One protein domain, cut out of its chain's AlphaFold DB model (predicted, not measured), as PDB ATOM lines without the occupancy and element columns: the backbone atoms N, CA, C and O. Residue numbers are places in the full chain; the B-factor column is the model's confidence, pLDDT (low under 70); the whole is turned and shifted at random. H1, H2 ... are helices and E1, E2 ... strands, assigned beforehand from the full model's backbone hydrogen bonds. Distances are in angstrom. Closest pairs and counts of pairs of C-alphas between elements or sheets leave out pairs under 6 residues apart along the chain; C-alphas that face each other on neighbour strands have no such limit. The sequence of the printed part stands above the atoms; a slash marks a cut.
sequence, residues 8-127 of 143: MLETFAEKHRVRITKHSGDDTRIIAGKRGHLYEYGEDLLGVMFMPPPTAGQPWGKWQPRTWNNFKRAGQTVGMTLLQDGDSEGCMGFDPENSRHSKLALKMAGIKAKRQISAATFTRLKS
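Overview. This is residues 8 to 127 of the 143 residues of an uncharacterized protein of Acidobacteria bacterium (UniProt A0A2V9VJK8). A strongly twisted sheet of five strands has three helices, H1, H2 and H3, over one face and no named helix over the other. Beyond this two-layer body the end of the printed part runs out as an arm to a small helix, H4, far from the sheet; residues 118 to 124 stick out. The printed part has 120 residues, with four named helices and five named strands in the order H1 E1 E2 E3 H2 E4 E5 H3 H4, a mixed class. The sheet's order is E1 E2 E3 E5 E4, antiparallel throughout. The whole is only just compact, close to loose, with a radius of gyration of the C-alphas of 15.8 A and spans of 50 by 38 by 30 A.

Along the chain. In the sheet, E1 is residues 29 to 33, E2 residues 36 to 41 at 15.0 A, E3 residues 45 to 50 at 16.2 A, E5 residues 90 to 94 and E4 residues 81 to 85. H2, residues 65 to 78, is the longest helix at 20.0 A, and H3, residues 99 to 109, measures 15.6 A. H1, residues 8 to 16, begins at C-alpha 8 (329.345, 442.442, 448.977). H4, residues 119 to 127, ends at C-alpha 127 (357.393, 424.057, 470.956).

Arrangement. E1, E2 and E3 form a meander, each strand the antiparallel neighbour of the one before; N 31 and O 38 are 2.9 A apart, and N 47 and O 39 are 2.8 A apart. E3 and E5 pair through N 48 and O 92, 2.8 A, and the hairpin E4 and E5 through N 93 and O 81, 2.8 A. E3, H2 and E4 make a split strand-helix-strand unit, two strands running the same way with E5 between them, and its crossover is right-handed. H3 is on the sheet, over E2 and E3, at a height of 8.7 A. H2 and H3 touch, closest at the C-alphas of Phe 71 and Met 108, 6.6 A, at a shallow tilt of 12 degrees, opposite ways. H1 is on the same face, over E2; the C-alphas of Leu 9 and Glu 40 are closest, 6.3 A. H4 is apart from H3 and not on the sheet. In the four helices every O i to N i+4 pair is within hydrogen-bond range.

Size, cuts and confidence. The C-alphas of Asp 85 and Ser 127 are farthest apart, 50.7 A. The printed part has no cut. The links H1 to E1 and E3 to H2 are long. The mean pLDDT of the printed part is 93.8, that of H4 is 85, and no printed residue is under 70.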
ATOM      1  N   MET A   8     328.159 442.135 449.782       89.69
ATOM      2  CA  MET A   8     329.345 442.442 448.977       89.69
ATOM      3  C   MET A   8     330.607 442.625 449.829       89.69
ATOM      4  O   MET A   8     331.639 442.010 449.542       89.69
ATOM      5  N   LEU A   9     330.540 443.430 450.895       93.88
ATOM      6  CA  LEU A   9     331.695 443.653 451.766       93.88
ATOM      7  C   LEU A   9     332.059 442.385 452.549       93.88
ATOM      8  O   LEU A   9     333.242 442.087 452.719       93.88
ATOM      9  N   GLU A  10     331.062 441.617 452.988       93.19
ATOM     10  CA  GLU A  10     331.198 440.311 453.638       93.19
ATOM     11  C   GLU A  10     331.899 439.294 452.737       93.19
ATOM     12  O   GLU A  10     332.945 438.756 453.107       93.19
ATOM     13  N   THR A  11     331.380 439.083 451.527       93.56
ATOM     14  CA  THR A  11     331.956 438.178 450.528       93.56
ATOM     15  C   THR A  11     333.372 438.608 450.166       93.56
ATOM     16  O   THR A  11     334.281 437.773 450.122       93.56
ATOM     17  N   PHE A  12     333.614 439.911 449.996       95.75
ATOM     18  CA  PHE A  12     334.960 440.430 449.779       95.75
ATOM     19  C   PHE A  12     335.878 440.130 450.971       95.75
ATOM     20  O   PHE A  12     337.019 439.684 450.795       95.75
ATOM     21  N   ALA A  13     335.398 440.348 452.197       96.06
ATOM     22  CA  ALA A  13     336.176 440.124 453.402       96.06
ATOM     23  C   ALA A  13     336.565 438.653 453.575       96.06
ATOM     24  O   ALA A  13     337.715 438.361 453.918       96.06
ATOM     25  N   GLU A  14     335.649 437.735 453.288       94.69
ATOM     26  CA  GLU A  14     335.892 436.294 453.300       94.69
ATOM     27  C   GLU A  14     336.898 435.886 452.217       94.69
ATOM     28  O   GLU A  14     337.951 435.320 452.537       94.69
ATOM     29  N   LYS A  15     336.643 436.272 450.957       95.19
ATOM     30  CA  LYS A  15     337.502 436.005 449.786       95.19
ATOM     31  C   LYS A  15     338.941 436.464 450.018       95.19
ATOM     32  O   LYS A  15     339.897 435.730 449.747       95.19
ATOM     33  N   HIS A  16     339.114 437.660 450.581       96.12
ATOM     34  CA  HIS A  16     340.425 438.258 450.842       96.12
ATOM     35  C   HIS A  16     340.972 437.991 452.252       96.12
ATOM     36  O   HIS A  16     342.098 438.398 452.562       96.12
ATOM     37  N   ARG A  17     340.231 437.254 453.090       95.19
ATOM     38  CA  ARG A  17     340.585 436.897 454.475       95.19
ATOM     39  C   ARG A  17     340.912 438.114 455.335       95.19
ATOM     40  O   ARG A  17     341.881 438.113 456.098       95.19
ATOM     41  N   VAL A  18     340.125 439.167 455.205       96.50
ATOM     42  CA  VAL A  18     340.239 440.400 455.988       96.50
ATOM     43  C   VAL A  18     339.100 440.468 457.007       96.50
ATOM     44  O   VAL A  18     338.270 439.565 457.089       96.50
ATOM     45  N   ARG A  19     339.127 441.450 457.909       94.56
ATOM     46  CA  ARG A  19     338.135 441.578 458.986       94.56
ATOM     47  C   ARG A  19     337.283 442.816 458.743       94.56
ATOM     48  O   ARG A  19     337.846 443.892 458.560       94.56
ATOM     49  N   ILE A  20     335.966 442.652 458.826       95.50
ATOM     50  CA  ILE A  20     335.027 443.768 458.942       95.50
ATOM     51  C   ILE A  20     335.025 444.273 460.388       95.50
ATOM     52  O   ILE A  20     335.070 443.494 461.346       95.50
ATOM     53  N   THR A  21     335.005 445.588 460.535       94.94
ATOM     54  CA  THR A  21     334.835 446.314 461.792       94.94
ATOM     55  C   THR A  21     333.832 447.441 461.585       94.94
ATOM     56  O   THR A  21     333.454 447.732 460.454       94.94
ATOM     57  N   LYS A  22     333.412 448.086 462.668       93.25
ATOM     58  CA  LYS A  22     332.672 449.343 462.598       93.25
ATOM     59  C   LYS A  22     333.635 450.523 462.587       93.25
ATOM     60  O   LYS A  22     334.669 450.481 463.262       93.25
ATOM     61  N   HIS A  23     333.315 451.533 461.795       89.94
ATOM     62  CA  HIS A  23     333.998 452.813 461.787       89.94
ATOM     63  C   HIS A  23     333.606 453.609 463.041       89.94
ATOM     64  O   HIS A  23     332.466 453.561 463.489       89.94
ATOM     65  N   SER A  24     334.564 454.310 463.647       83.50
ATOM     66  CA  SER A  24     334.391 454.889 464.987       83.50
ATOM     67  C   SER A  24     333.497 456.128 465.038       83.50
ATOM     68  O   SER A  24     333.126 456.541 466.130       83.50
ATOM     69  N   GLY A  25     333.215 456.762 463.896       83.00
ATOM     70  CA  GLY A  25     332.423 457.995 463.845       83.00
ATOM     71  C   GLY A  25     330.920 457.774 463.675       83.00
ATOM     72  O   GLY A  25     330.133 458.600 464.118       83.00
ATOM     73  N   ASP A  26     330.532 456.683 463.022       86.12
ATOM     74  CA  ASP A  26     329.186 456.496 462.467       86.12
ATOM     75  C   ASP A  26     328.732 455.026 462.451       86.12
ATOM     76  O   ASP A  26     327.699 454.703 461.872       86.12
ATOM     77  N   ASP A  27     329.501 454.121 463.065       87.19
ATOM     78  CA  ASP A  27     329.241 452.678 463.115       87.19
ATOM     79  C   ASP A  27     329.163 451.961 461.751       87.19
ATOM     80  O   ASP A  27     328.840 450.766 461.691       87.19
ATOM     81  N   THR A  28     329.532 452.637 460.660       89.44
ATOM     82  CA  THR A  28     329.528 452.073 459.307       89.44
ATOM     83  C   THR A  28     330.448 450.853 459.230       89.44
ATOM     84  O   THR A  28     331.576 450.864 459.731       89.44
ATOM     85  N   ARG A  29     329.984 449.765 458.602       94.00
ATOM     86  CA  ARG A  29     330.808 448.564 458.391       94.00
ATOM     87  C   ARG A  29     331.915 448.874 457.389       94.00
ATOM     88  O   ARG A  29     331.648 449.293 456.268       94.00
ATOM     89  N   ILE A  30     333.152 448.614 457.786       96.75
ATOM     90  CA  ILE A  30     334.339 448.858 456.971       96.75
ATOM     91  C   ILE A  30     335.345 447.718 457.099       96.75
ATOM     92  O   ILE A  30     335.393 447.001 458.100       96.75
ATOM     93  N   ILE A  31     336.237 447.604 456.122       97.44
ATOM     94  CA  ILE A  31     337.473 446.829 456.265       97.44
ATOM     95  C   ILE A  31     338.604 447.822 456.520       97.44
ATOM     96  O   ILE A  31     339.096 448.474 455.600       97.44
ATOM     97  N   ALA A  32     339.006 447.952 457.782       96.75
ATOM     98  CA  ALA A  32     340.015 448.922 458.191       96.75
ATOM     99  C   ALA A  32     341.439 448.506 457.781       96.75
ATOM    100  O   ALA A  32     341.848 447.348 457.916       96.75
ATOM    101  N   GLY A  33     342.219 449.482 457.323       96.50
ATOM    102  CA  GLY A  33     343.632 449.363 456.986       96.50
ATOM    103  C   GLY A  33     344.477 450.449 457.651       96.50
ATOM    104  O   GLY A  33     343.982 451.349 458.321       96.50
ATOM    105  N   LYS A  34     345.800 450.377 457.468       95.44
ATOM    106  CA  LYS A  34     346.735 451.335 458.083       95.44
ATOM    107  C   LYS A  34     346.591 452.769 457.542       95.44
ATOM    108  O   LYS A  34     347.070 453.699 458.182       95.44
ATOM    109  N   ARG A  35     346.045 452.943 456.337       95.69
ATOM    110  CA  ARG A  35     346.003 454.230 455.618       95.69
ATOM    111  C   ARG A  35     344.601 454.613 455.146       95.69
ATOM    112  O   ARG A  35     344.482 455.395 454.213       95.69
ATOM    113  N   GLY A  36     343.572 454.005 455.718       96.12
ATOM    114  CA  GLY A  36     342.191 454.172 455.289       96.12
ATOM    115  C   GLY A  36     341.440 452.855 455.390       96.12
ATOM    116  O   GLY A  36     341.807 451.994 456.191       96.12
ATOM    117  N   HIS A  37     340.392 452.686 454.597       97.88
ATOM    118  CA  HIS A  37     339.490 451.546 454.721       97.88
ATOM    119  C   HIS A  37     338.737 451.269 453.417       97.88
ATOM    120  O   HIS A  37     338.750 452.087 452.498       97.88
ATOM    121  N   LEU A  38     338.100 450.100 453.342       98.12
ATOM    122  CA  LEU A  38     337.113 449.774 452.309       98.12
ATOM    123  C   LEU A  38     335.702 449.877 452.886       98.12
ATOM    124  O   LEU A  38     335.520 449.574 454.067       98.12
ATOM    125  N   TYR A  39     334.737 450.264 452.058       96.31
ATOM    126  CA  TYR A  39     333.326 450.431 452.414       96.31
ATOM    127  C   TYR A  39     332.420 450.081 451.220       96.31
ATOM    128  O   TYR A  39     332.898 450.007 450.088       96.31
ATOM    129  N   GLU A  40     331.133 449.836 451.464       95.00
ATOM    130  CA  GLU A  40     330.133 449.608 450.406       95.00
ATOM    131  C   GLU A  40     329.846 450.919 449.662       95.00
ATOM    132  O   GLU A  40     329.661 451.960 450.295       95.00
ATOM    133  N   TYR A  41     329.828 450.896 448.326       94.31
ATOM    134  CA  TYR A  41     329.563 452.083 447.515       94.31
ATOM    135  C   TYR A  41     328.571 451.772 446.388       94.31
ATOM    136  O   TYR A  41     328.949 451.328 445.308       94.31
ATOM    137  N   GLY A  42     327.293 452.063 446.628       88.94
ATOM    138  CA  GLY A  42     326.228 451.707 445.691       88.94
ATOM    139  C   GLY A  42     325.993 450.194 445.631       88.94
ATOM    140  O   GLY A  42     326.385 449.470 446.541       88.94
ATOM    141  N   GLU A  43     325.330 449.742 444.568       86.75
ATOM    142  CA  GLU A  43     324.891 448.344 444.428       86.75
ATOM    143  C   GLU A  43     326.031 447.407 443.994       86.75
ATOM    144  O   GLU A  43     326.155 446.302 444.518       86.75
ATOM    145  N   ASP A  44     326.905 447.871 443.092       89.56
ATOM    146  CA  ASP A  44     327.871 447.004 442.399       89.56
ATOM    147  C   ASP A  44     329.345 447.284 442.727       89.56
ATOM    148  O   ASP A  44     330.244 446.605 442.221       89.56
ATOM    149  N   LEU A  45     329.635 448.304 443.540       95.19
ATOM    150  CA  LEU A  45     331.003 448.750 443.787       95.19
ATOM    151  C   LEU A  45     331.346 448.751 445.274       95.19
ATOM    152  O   LEU A  45     330.534 449.013 446.160       95.19
ATOM    153  N   LEU A  46     332.631 448.543 445.539       97.56
ATOM    154  CA  LEU A  46     333.230 448.912 446.810       97.56
ATOM    155  C   LEU A  46     333.998 450.223 446.653       97.56
ATOM    156  O   LEU A  46     334.582 450.518 445.610       97.56
ATOM    157  N   GLY A  47     334.021 451.013 447.717       98.06
ATOM    158  CA  GLY A  47     334.868 452.186 447.845       98.06
ATOM    159  C   GLY A  47     336.169 451.844 448.563       98.06
ATOM    160  O   GLY A  47     336.187 451.062 449.513       98.06
ATOM    161  N   VAL A  48     337.274 452.452 448.135       98.69
ATOM    162  CA  VAL A  48     338.517 452.521 448.906       98.69
ATOM    163  C   VAL A  48     338.814 453.961 449.283       98.69
ATOM    164  O   VAL A  48     338.944 454.819 448.416       98.69
ATOM    165  N   MET A  49     338.956 454.208 450.582       98.00
ATOM    166  CA  MET A  49     339.414 455.475 451.142       98.00
ATOM    167  C   MET A  49     340.924 455.413 451.388       98.00
ATOM    168  O   MET A  49     341.419 454.490 452.046       98.00
ATOM    169  N   PHE A  50     341.659 456.409 450.895       98.38
ATOM    170  CA  PHE A  50     343.042 456.687 451.268       98.38
ATOM    171  C   PHE A  50     343.072 457.946 452.133       98.38
ATOM    172  O   PHE A  50     343.046 459.060 451.624       98.38
ATOM    173  N   MET A  51     343.159 457.742 453.443       95.44
ATOM    174  CA  MET A  51     343.227 458.783 454.464       95.44
ATOM    175  C   MET A  51     344.188 458.312 455.566       95.44
ATOM    176  O   MET A  51     343.787 457.639 456.523       95.44
ATOM    177  N   PRO A  52     345.502 458.530 455.393       93.88
ATOM    178  CA  PRO A  52     346.501 458.150 456.382       93.88
ATOM    179  C   PRO A  52     346.230 458.799 457.751       93.88
ATOM    180  O   PRO A  52     346.059 460.017 457.816       93.88
ATOM    181  N   PRO A  53     346.246 458.026 458.855       91.69
ATOM    182  CA  PRO A  53     345.868 458.543 460.161       91.69
ATOM    183  C   PRO A  53     346.836 459.636 460.639       91.69
ATOM    184  O   PRO A  53     348.008 459.646 460.228       91.69
ATOM    185  N   PRO A  54     346.379 460.515 461.546       91.00
ATOM    186  CA  PRO A  54     347.229 461.484 462.215       91.00
ATOM    187  C   PRO A  54     348.474 460.876 462.864       91.00
ATOM    188  O   PRO A  54     348.509 459.715 463.276       91.00
ATOM    189  N   THR A  55     349.507 461.700 462.997       89.50
ATOM    190  CA  THR A  55     350.724 461.386 463.761       89.50
ATOM    191  C   THR A  55     351.030 462.523 464.729       89.50
ATOM    192  O   THR A  55     350.498 463.615 464.563       89.50
ATOM    193  N   ALA A  56     351.928 462.311 465.696       90.50
ATOM    194  CA  ALA A  56     352.286 463.348 466.671       90.50
ATOM    195  C   ALA A  56     352.741 464.675 466.022       90.50
ATOM    196  O   ALA A  56     352.409 465.741 466.521       90.50
ATOM    197  N   GLY A  57     353.451 464.618 464.886       90.56
ATOM    198  CA  GLY A  57     353.874 465.815 464.145       90.56
ATOM    199  C   GLY A  57     352.868 466.323 463.105       90.56
ATOM    200  O   GLY A  57     353.110 467.354 462.489       90.56
ATOM    201  N   GLN A  58     351.778 465.590 462.856       86.88
ATOM    202  CA  GLN A  58     350.753 465.911 461.853       86.88
ATOM    203  C   GLN A  58     349.372 465.483 462.392       86.88
ATOM    204  O   GLN A  58     348.878 464.412 462.022       86.88
ATOM    205  N   PRO A  59     348.775 466.268 463.312       86.31
ATOM    206  CA  PRO A  59     347.578 465.872 464.067       86.31
ATOM    207  C   PRO A  59     346.289 465.868 463.232       86.31
ATOM    208  O   PRO A  59     345.321 465.215 463.602       86.31
ATOM    209  N   TRP A  60     346.290 466.550 462.089       82.75
ATOM    210  CA  TRP A  60     345.134 466.656 461.193       82.75
ATOM    211  C   TRP A  60     345.065 465.542 460.141       82.75
ATOM    212  O   TRP A  60     344.132 465.500 459.354       82.75
ATOM    213  N   GLY A  61     346.056 464.649 460.112       84.94
ATOM    214  CA  GLY A  61     346.218 463.645 459.062       84.94
ATOM    215  C   GLY A  61     347.596 463.746 458.425       84.94
ATOM    216  O   GLY A  61     348.206 464.817 458.365       84.94
ATOM    217  N   LYS A  62     348.140 462.606 457.991       91.31
ATOM    218  CA  LYS A  62     349.495 462.590 457.443       91.31
ATOM    219  C   LYS A  62     349.502 463.085 455.992       91.31
ATOM    220  O   LYS A  62     348.943 462.425 455.120       91.31
ATOM    221  N   TRP A  63     350.233 464.165 455.715       93.44
ATOM    222  CA  TRP A  63     350.395 464.727 454.370       93.44
ATOM    223  C   TRP A  63     351.246 463.807 453.475       93.44
ATOM    224  O   TRP A  63     352.448 463.613 453.683       93.44
ATOM    225  N   GLN A  64     350.615 463.195 452.474       94.69
ATOM    226  CA  GLN A  64     351.154 462.217 451.528       94.69
ATOM    227  C   GLN A  64     350.713 462.439 450.055       94.69
ATOM    228  O   GLN A  64     350.411 461.452 449.371       94.69
ATOM    229  N   PRO A  65     350.780 463.662 449.486       96.50
ATOM    230  CA  PRO A  65     350.289 463.967 448.130       96.50
ATOM    231  C   PRO A  65     350.922 463.101 447.041       96.50
ATOM    232  O   PRO A  65     350.257 462.649 446.113       96.50
ATOM    233  N   ARG A  66     352.217 462.787 447.165       97.81
ATOM    234  CA  ARG A  66     352.907 461.904 446.212       97.81
ATOM    235  C   ARG A  66     352.346 460.482 446.237       97.81
ATOM    236  O   ARG A  66     352.228 459.846 445.197       97.81
ATOM    237  N   THR A  67     352.021 459.973 447.426       97.69
ATOM    238  CA  THR A  67     351.487 458.613 447.573       97.69
ATOM    239  C   THR A  67     350.061 458.545 447.047       97.69
ATOM    240  O   THR A  67     349.759 457.625 446.291       97.69
ATOM    241  N   TRP A  68     349.228 459.534 447.387       98.12
ATOM    242  CA  TRP A  68     347.868 459.637 446.864       98.12
ATOM    243  C   TRP A  68     347.860 459.724 445.336       98.12
ATOM    244  O   TRP A  68     347.280 458.863 444.682       98.12
ATOM    245  N   ASN A  69     348.612 460.661 444.749       98.38
ATOM    246  CA  ASN A  69     348.671 460.826 443.294       98.38
ATOM    247  C   ASN A  69     349.163 459.566 442.562       98.38
ATOM    248  O   ASN A  69     348.672 459.252 441.477       98.38
ATOM    249  N   ASN A  70     350.094 458.809 443.151       98.50
ATOM    250  CA  ASN A  70     350.524 457.530 442.588       98.50
ATOM    251  C   ASN A  70     349.404 456.478 442.614       98.50
ATOM    252  O   ASN A  70     349.248 455.737 441.646       98.50
ATOM    253  N   PHE A  71     348.626 456.406 443.697       98.50
ATOM    254  CA  PHE A  71     347.487 455.491 443.788       98.50
ATOM    255  C   PHE A  71     346.335 455.898 442.874       98.50
ATOM    256  O   PHE A  71     345.824 455.034 442.172       98.50
ATOM    257  N   LYS A  72     345.993 457.189 442.823       98.56
ATOM    258  CA  LYS A  72     344.989 457.749 441.912       98.56
ATOM    259  C   LYS A  72     345.293 457.380 440.461       98.56
ATOM    260  O   LYS A  72     344.467 456.754 439.805       98.56
ATOM    261  N   ARG A  73     346.517 457.665 439.994       98.62
ATOM    262  CA  ARG A  73     346.967 457.304 438.636       98.62
ATOM    263  C   ARG A  73     346.883 455.800 438.392       98.62
ATOM    264  O   ARG A  73     346.310 455.382 437.396       98.62
ATOM    265  N   ALA A  74     347.410 454.989 439.312       98.69
ATOM    266  CA  ALA A  74     347.365 453.535 439.179       98.69
ATOM    267  C   ALA A  74     345.926 452.998 439.123       98.69
ATOM    268  O   ALA A  74     345.663 452.076 438.357       98.69
ATOM    269  N   GLY A  75     345.012 453.576 439.910       98.56
ATOM    270  CA  GLY A  75     343.596 453.226 439.925       98.56
ATOM    271  C   GLY A  75     342.922 453.554 438.601       98.56
ATOM    272  O   GLY A  75     342.315 452.678 437.994       98.56
ATOM    273  N   GLN A  76     343.113 454.776 438.103       98.38
ATOM    274  CA  GLN A  76     342.581 455.201 436.808       98.38
ATOM    275  C   GLN A  76     343.121 454.331 435.663       98.38
ATOM    276  O   GLN A  76     342.356 453.912 434.802       98.38
ATOM    277  N   THR A  77     344.413 453.974 435.684       98.56
ATOM    278  CA  THR A  77     345.013 453.067 434.689       98.56
ATOM    279  C   THR A  77     344.360 451.683 434.666       98.56
ATOM    280  O   THR A  77     344.299 451.070 433.604       98.56
ATOM    281  N   VAL A  78     343.899 451.161 435.808       98.19
ATOM    282  CA  VAL A  78     343.245 449.842 435.855       98.19
ATOM    283  C   VAL A  78     341.729 449.900 435.673       98.19
ATOM    284  O   VAL A  78     341.136 448.835 435.561       98.19
ATOM    285  N   GLY A  79     341.133 451.095 435.584       98.31
ATOM    286  CA  GLY A  79     339.693 451.286 435.386       98.31
ATOM    287  C   GLY A  79     338.888 451.549 436.664       98.31
ATOM    288  O   GLY A  79     337.669 451.413 436.642       98.31
ATOM    289  N   MET A  80     339.528 451.922 437.776       98.50
ATOM    290  CA  MET A  80     338.816 452.378 438.980       98.50
ATOM    291  C   MET A  80     338.286 453.807 438.799       98.50
ATOM    292  O   MET A  80     338.948 454.656 438.192       98.50
ATOM    293  N   THR A  81     337.138 454.098 439.407       98.19
ATOM    294  CA  THR A  81     336.470 455.405 439.327       98.19
ATOM    295  C   THR A  81     336.961 456.320 440.443       98.19
ATOM    296  O   THR A  81     336.948 455.936 441.607       98.19
ATOM    297  N   LEU A  82     337.385 457.542 440.123       98.38
ATOM    298  CA  LEU A  82     337.719 458.557 441.127       98.38
ATOM    299  C   LEU A  82     336.427 459.154 441.704       98.38
ATOM    300  O   LEU A  82     335.609 459.656 440.940       98.38
ATOM    301  N   LEU A  83     336.252 459.097 443.025       98.06
ATOM    302  CA  LEU A  83     335.045 459.585 443.710       98.06
ATOM    303  C   LEU A  83     335.298 460.903 444.449       98.06
ATOM    304  O   LEU A  83     334.471 461.808 444.409       98.06
ATOM    305  N   GLN A  84     336.460 461.021 445.090       97.38
ATOM    306  CA  GLN A  84     336.912 462.236 445.764       97.38
ATOM    307  C   GLN A  84     338.407 462.421 445.525       97.38
ATOM    308  O   GLN A  84     339.177 461.463 445.630       97.38
ATOM    309  N   ASP A  85     338.813 463.656 445.239       97.75
ATOM    310  CA  ASP A  85     340.208 464.035 445.025       97.75
ATOM    311  C   ASP A  85     340.568 465.226 445.911       97.75
ATOM    312  O   ASP A  85     340.197 466.362 445.624       97.75
ATOM    313  N   GLY A  86     341.260 464.952 447.013       96.12
ATOM    314  CA  GLY A  86     341.958 465.961 447.798       96.12
ATOM    315  C   GLY A  86     343.446 465.990 447.451       96.12
ATOM    316  O   GLY A  86     343.980 465.092 446.798       96.12
ATOM    317  N   ASP A  87     344.161 467.000 447.944       93.88
ATOM    318  CA  ASP A  87     345.588 467.178 447.632       93.88
ATOM    319  C   ASP A  87     346.458 465.999 448.097       93.88
ATOM    320  O   ASP A  87     347.471 465.654 447.481       93.88
ATOM    321  N   SER A  88     346.059 465.366 449.201       95.19
ATOM    322  CA  SER A  88     346.825 464.333 449.897       95.19
ATOM    323  C   SER A  88     346.024 463.068 450.229       95.19
ATOM    324  O   SER A  88     346.582 462.112 450.778       95.19
ATOM    325  N   GLU A  89     344.740 463.052 449.909       96.31
ATOM    326  CA  GLU A  89     343.784 462.024 450.307       96.31
ATOM    327  C   GLU A  89     342.633 461.952 449.309       96.31
ATOM    328  O   GLU A  89     342.458 462.851 448.487       96.31
ATOM    329  N   GLY A  90     341.856 460.878 449.363       97.50
ATOM    330  CA  GLY A  90     340.695 460.727 448.498       97.50
ATOM    331  C   GLY A  90     340.176 459.301 448.460       97.50
ATOM    332  O   GLY A  90     340.672 458.417 449.166       97.50
ATOM    333  N   CYS A  91     339.179 459.072 447.611       98.00
ATOM    334  CA  CYS A  91     338.564 457.762 447.471       98.00
ATOM    335  C   CYS A  91     338.300 457.373 446.018       98.00
ATOM    336  O   CYS A  91     338.119 458.211 445.129       98.00
ATOM    337  N   MET A  92     338.313 456.061 445.784       98.62
ATOM    338  CA  MET A  92     338.039 455.459 444.483       98.62
ATOM    339  C   MET A  92     337.010 454.338 444.612       98.62
ATOM    340  O   MET A  92     337.090 453.535 445.538       98.62
ATOM    341  N   GLY A  93     336.082 454.263 443.665       98.56
ATOM    342  CA  GLY A  93     335.156 453.149 443.496       98.56
ATOM    343  C   GLY A  93     335.790 452.052 442.648       98.56
ATOM    344  O   GLY A  93     336.549 452.336 441.714       98.56
ATOM    345  N   PHE A  94     335.512 450.793 442.975       98.50
ATOM    346  CA  PHE A  94     336.068 449.655 442.263       98.50
ATOM    347  C   PHE A  94     335.160 448.431 442.275       98.50
ATOM    348  O   PHE A  94     334.487 448.146 443.258       98.50
ATOM    349  N   ASP A  95     335.220 447.684 441.176       97.69
ATOM    350  CA  ASP A  95     334.619 446.356 441.058       97.69
ATOM    351  C   ASP A  95     335.410 445.320 441.900       97.69
ATOM    352  O   ASP A  95     336.601 445.098 441.616       97.69
ATOM    353  N   PRO A  96     334.795 444.694 442.926       96.44
ATOM    354  CA  PRO A  96     335.430 443.687 443.783       96.44
ATOM    355  C   PRO A  96     335.692 442.333 443.098       96.44
ATOM    356  O   PRO A  96     336.493 441.531 443.594       96.44
ATOM    357  N   GLU A  97     335.069 442.057 441.955       95.81
ATOM    358  CA  GLU A  97     335.328 440.843 441.179       95.81
ATOM    359  C   GLU A  97     336.550 440.992 440.267       95.81
ATOM    360  O   GLU A  97     337.251 440.016 439.971       95.81
ATOM    361  N   ASN A  98     336.934 442.228 439.949       97.56
ATOM    362  CA  ASN A  98     338.192 442.505 439.278       97.56
ATOM    363  C   ASN A  98     339.392 442.347 440.238       97.56
ATOM    364  O   ASN A  98     339.643 443.131 441.160       97.56
ATOM    365  N   SER A  99     340.214 441.327 439.984       97.25
ATOM    366  CA  SER A  99     341.387 441.019 440.816       97.25
ATOM    367  C   SER A  99     342.442 442.138 440.863       97.25
ATOM    368  O   SER A  99     343.113 442.307 441.890       97.25
ATOM    369  N   ARG A 100     342.600 442.925 439.786       98.25
ATOM    370  CA  ARG A 100     343.555 444.049 439.737       98.25
ATOM    371  C   ARG A 100     343.083 445.194 440.622       98.25
ATOM    372  O   ARG A 100     343.890 445.727 441.386       98.25
ATOM    373  N   HIS A 101     341.789 445.502 440.567       98.44
ATOM    374  CA  HIS A 101     341.141 446.477 441.440       98.44
ATOM    375  C   HIS A 101     341.297 446.091 442.908       98.44
ATOM    376  O   HIS A 101     341.899 446.830 443.685       98.44
ATOM    377  N   SER A 102     340.870 444.880 443.259       98.25
ATOM    378  CA  SER A 102     340.909 444.362 444.629       98.25
ATOM    379  C   SER A 102     342.315 444.409 445.228       98.25
ATOM    380  O   SER A 102     342.529 444.874 446.351       98.25
ATOM    381  N   LYS A 103     343.323 443.980 444.454       98.31
ATOM    382  CA  LYS A 103     344.728 444.027 444.875       98.31
ATOM    383  C   LYS A 103     345.204 445.461 445.111       98.31
ATOM    384  O   LYS A 103     345.934 445.709 446.076       98.31
ATOM    385  N   LEU A 104     344.833 446.390 444.232       98.62
ATOM    386  CA  LEU A 104     345.228 447.787 444.355       98.62
ATOM    387  C   LEU A 104     344.528 448.467 445.536       98.62
ATOM    388  O   LEU A 104     345.209 449.138 446.307       98.62
ATOM    389  N   ALA A 105     343.232 448.227 445.735       98.62
ATOM    390  CA  ALA A 105     342.440 448.761 446.839       98.62
ATOM    391  C   ALA A 105     342.986 448.309 448.206       98.62
ATOM    392  O   ALA A 105     343.301 449.139 449.065       98.62
ATOM    393  N   LEU A 106     343.240 447.004 448.378       98.56
ATOM    394  CA  LEU A 106     343.878 446.463 449.586       98.56
ATOM    395  C   LEU A 106     345.246 447.108 449.842       98.56
ATOM    396  O   LEU A 106     345.568 447.486 450.973       98.56
ATOM    397  N   LYS A 107     346.055 447.272 448.786       98.50
ATOM    398  CA  LYS A 107     347.355 447.940 448.884       98.50
ATOM    399  C   LYS A 107     347.184 449.399 449.289       98.50
ATOM    400  O   LYS A 107     347.893 449.826 450.195       98.50
ATOM    401  N   MET A 108     346.280 450.144 448.660       98.44
ATOM    402  CA  MET A 108     346.025 451.567 448.897       98.44
ATOM    403  C   MET A 108     345.684 451.820 450.372       98.44
ATOM    404  O   MET A 108     346.462 452.480 451.066       98.44
ATOM    405  N   ALA A 109     344.647 451.154 450.890       98.06
ATOM    406  CA  ALA A 109     344.240 451.239 452.297       98.06
ATOM    407  C   ALA A 109     345.266 450.622 453.273       98.06
ATOM    408  O   ALA A 109     345.238 450.875 454.477       98.06
ATOM    409  N   GLY A 110     346.227 449.834 452.779       97.81
ATOM    410  CA  GLY A 110     347.232 449.174 453.613       97.81
ATOM    411  C   GLY A 110     346.639 448.042 454.453       97.81
ATOM    412  O   GLY A 110     347.039 447.854 455.603       97.81
ATOM    413  N   ILE A 111     345.676 447.321 453.882       97.88
ATOM    414  CA  ILE A 111     344.997 446.183 454.495       97.88
ATOM    415  C   ILE A 111     345.845 444.932 454.281       97.88
ATOM    416  O   ILE A 111     346.381 444.691 453.197       97.88
ATOM    417  N   LYS A 112     345.981 444.122 455.331       93.94
ATOM    418  CA  LYS A 112     346.700 442.847 455.282       93.94
ATOM    419  C   LYS A 112     345.735 441.707 455.566       93.94
ATOM    420  O   LYS A 112     344.989 441.758 456.540       93.94
ATOM    421  N   ALA A 113     345.797 440.669 454.736       91.56
ATOM    422  CA  ALA A 113     345.059 439.437 454.971       91.56
ATOM    423  C   ALA A 113     345.494 438.786 456.293       91.56
ATOM    424  O   ALA A 113     346.665 438.858 456.690       91.56
ATOM    425  N   LYS A 114     344.554 438.105 456.953       87.00
ATOM    426  CA  LYS A 114     344.835 437.259 458.112       87.00
ATOM    427  C   LYS A 114     345.883 436.216 457.725       87.00
ATOM    428  O   LYS A 114     345.753 435.511 456.722       87.00
ATOM    429  N   ARG A 115     346.943 436.135 458.529       82.88
ATOM    430  CA  ARG A 115     348.038 435.186 458.324       82.88
ATOM    431  C   ARG A 115     347.530 433.764 458.556       82.88
ATOM    432  O   ARG A 115     346.985 433.478 459.617       82.88
ATOM    433  N   GLN A 116     347.789 432.871 457.607       81.31
ATOM    434  CA  GLN A 116     347.684 431.433 457.840       81.31
ATOM    435  C   GLN A 116     349.009 430.921 458.408       81.31
ATOM    436  O   GLN A 116     350.090 431.245 457.910       81.31
ATOM    437  N   ILE A 117     348.927 430.161 459.496       80.12
ATOM    438  CA  ILE A 117     350.075 429.488 460.098       80.12
ATOM    439  C   ILE A 117     350.093 428.077 459.512       80.12
ATOM    440  O   ILE A 117     349.115 427.350 459.650       80.12
ATOM    441  N   SER A 118     351.180 427.693 458.835       81.56
ATOM    442  CA  SER A 118     351.330 426.313 458.358       81.56
ATOM    443  C   SER A 118     351.433 425.347 459.536       81.56
ATOM    444  O   SER A 118     351.896 425.741 460.606       81.56
ATOM    445  N   ALA A 119     351.079 424.074 459.341       82.31
ATOM    446  CA  ALA A 119     351.180 423.058 460.392       82.31
ATOM    447  C   ALA A 119     352.592 423.002 461.007       82.31
ATOM    448  O   ALA A 119     352.736 423.064 462.223       82.31
ATOM    449  N   ALA A 120     353.640 423.028 460.177       83.75
ATOM    450  CA  ALA A 120     355.028 423.076 460.639       83.75
ATOM    451  C   ALA A 120     355.342 424.332 461.475       83.75
ATOM    452  O   ALA A 120     355.972 424.247 462.529       83.75
ATOM    453  N   THR A 121     354.862 425.505 461.044       83.38
ATOM    454  CA  THR A 121     355.036 426.747 461.812       83.38
ATOM    455  C   THR A 121     354.271 426.681 463.129       83.38
ATOM    456  O   THR A 121     354.769 427.149 464.145       83.38
ATOM    457  N   PHE A 122     353.081 426.086 463.132       82.12
ATOM    458  CA  PHE A 122     352.263 425.926 464.325       82.12
ATOM    459  C   PHE A 122     352.927 424.989 465.338       82.12
ATOM    460  O   PHE A 122     352.991 425.332 466.515       82.12
ATOM    461  N   THR A 123     353.499 423.870 464.885       83.94
ATOM    462  CA  THR A 123     354.286 422.956 465.727       83.94
ATOM    463  C   THR A 123     355.497 423.659 466.330       83.94
ATOM    464  O   THR A 123     355.694 423.592 467.540       83.94
ATOM    465  N   ARG A 124     356.256 424.416 465.523       88.81
ATOM    466  CA  ARG A 124     357.376 425.234 466.019       88.81
ATOM    467  C   ARG A 124     356.915 426.275 467.040       88.81
ATOM    468  O   ARG A 124     357.581 426.493 468.042       88.81
ATOM    469  N   LEU A 125     355.805 426.964 466.778       84.44
ATOM    470  CA  LEU A 125     355.276 427.968 467.698       84.44
ATOM    471  C   LEU A 125     354.864 427.314 469.025       84.44
ATOM    472  O   LEU A 125     355.241 427.809 470.084       84.44
ATOM    473  N   LYS A 126     354.181 426.164 468.978       85.88
ATOM    474  CA  LYS A 126     353.856 425.378 470.175       85.88
ATOM    475  C   LYS A 126     355.104 424.957 470.954       85.88
ATOM    476  O   LYS A 126     355.101 425.076 472.173       85.88
ATOM    477  N   SER A 127     356.169 424.512 470.280       86.50
ATOM    478  CA  SER A 127     357.393 424.057 470.956       86.50
ATOM    479  C   SER A 127     358.145 425.179 471.679       86.50
ATOM    480  O   SER A 127     358.873 424.900 472.621       86.50
TER     481      SER A 127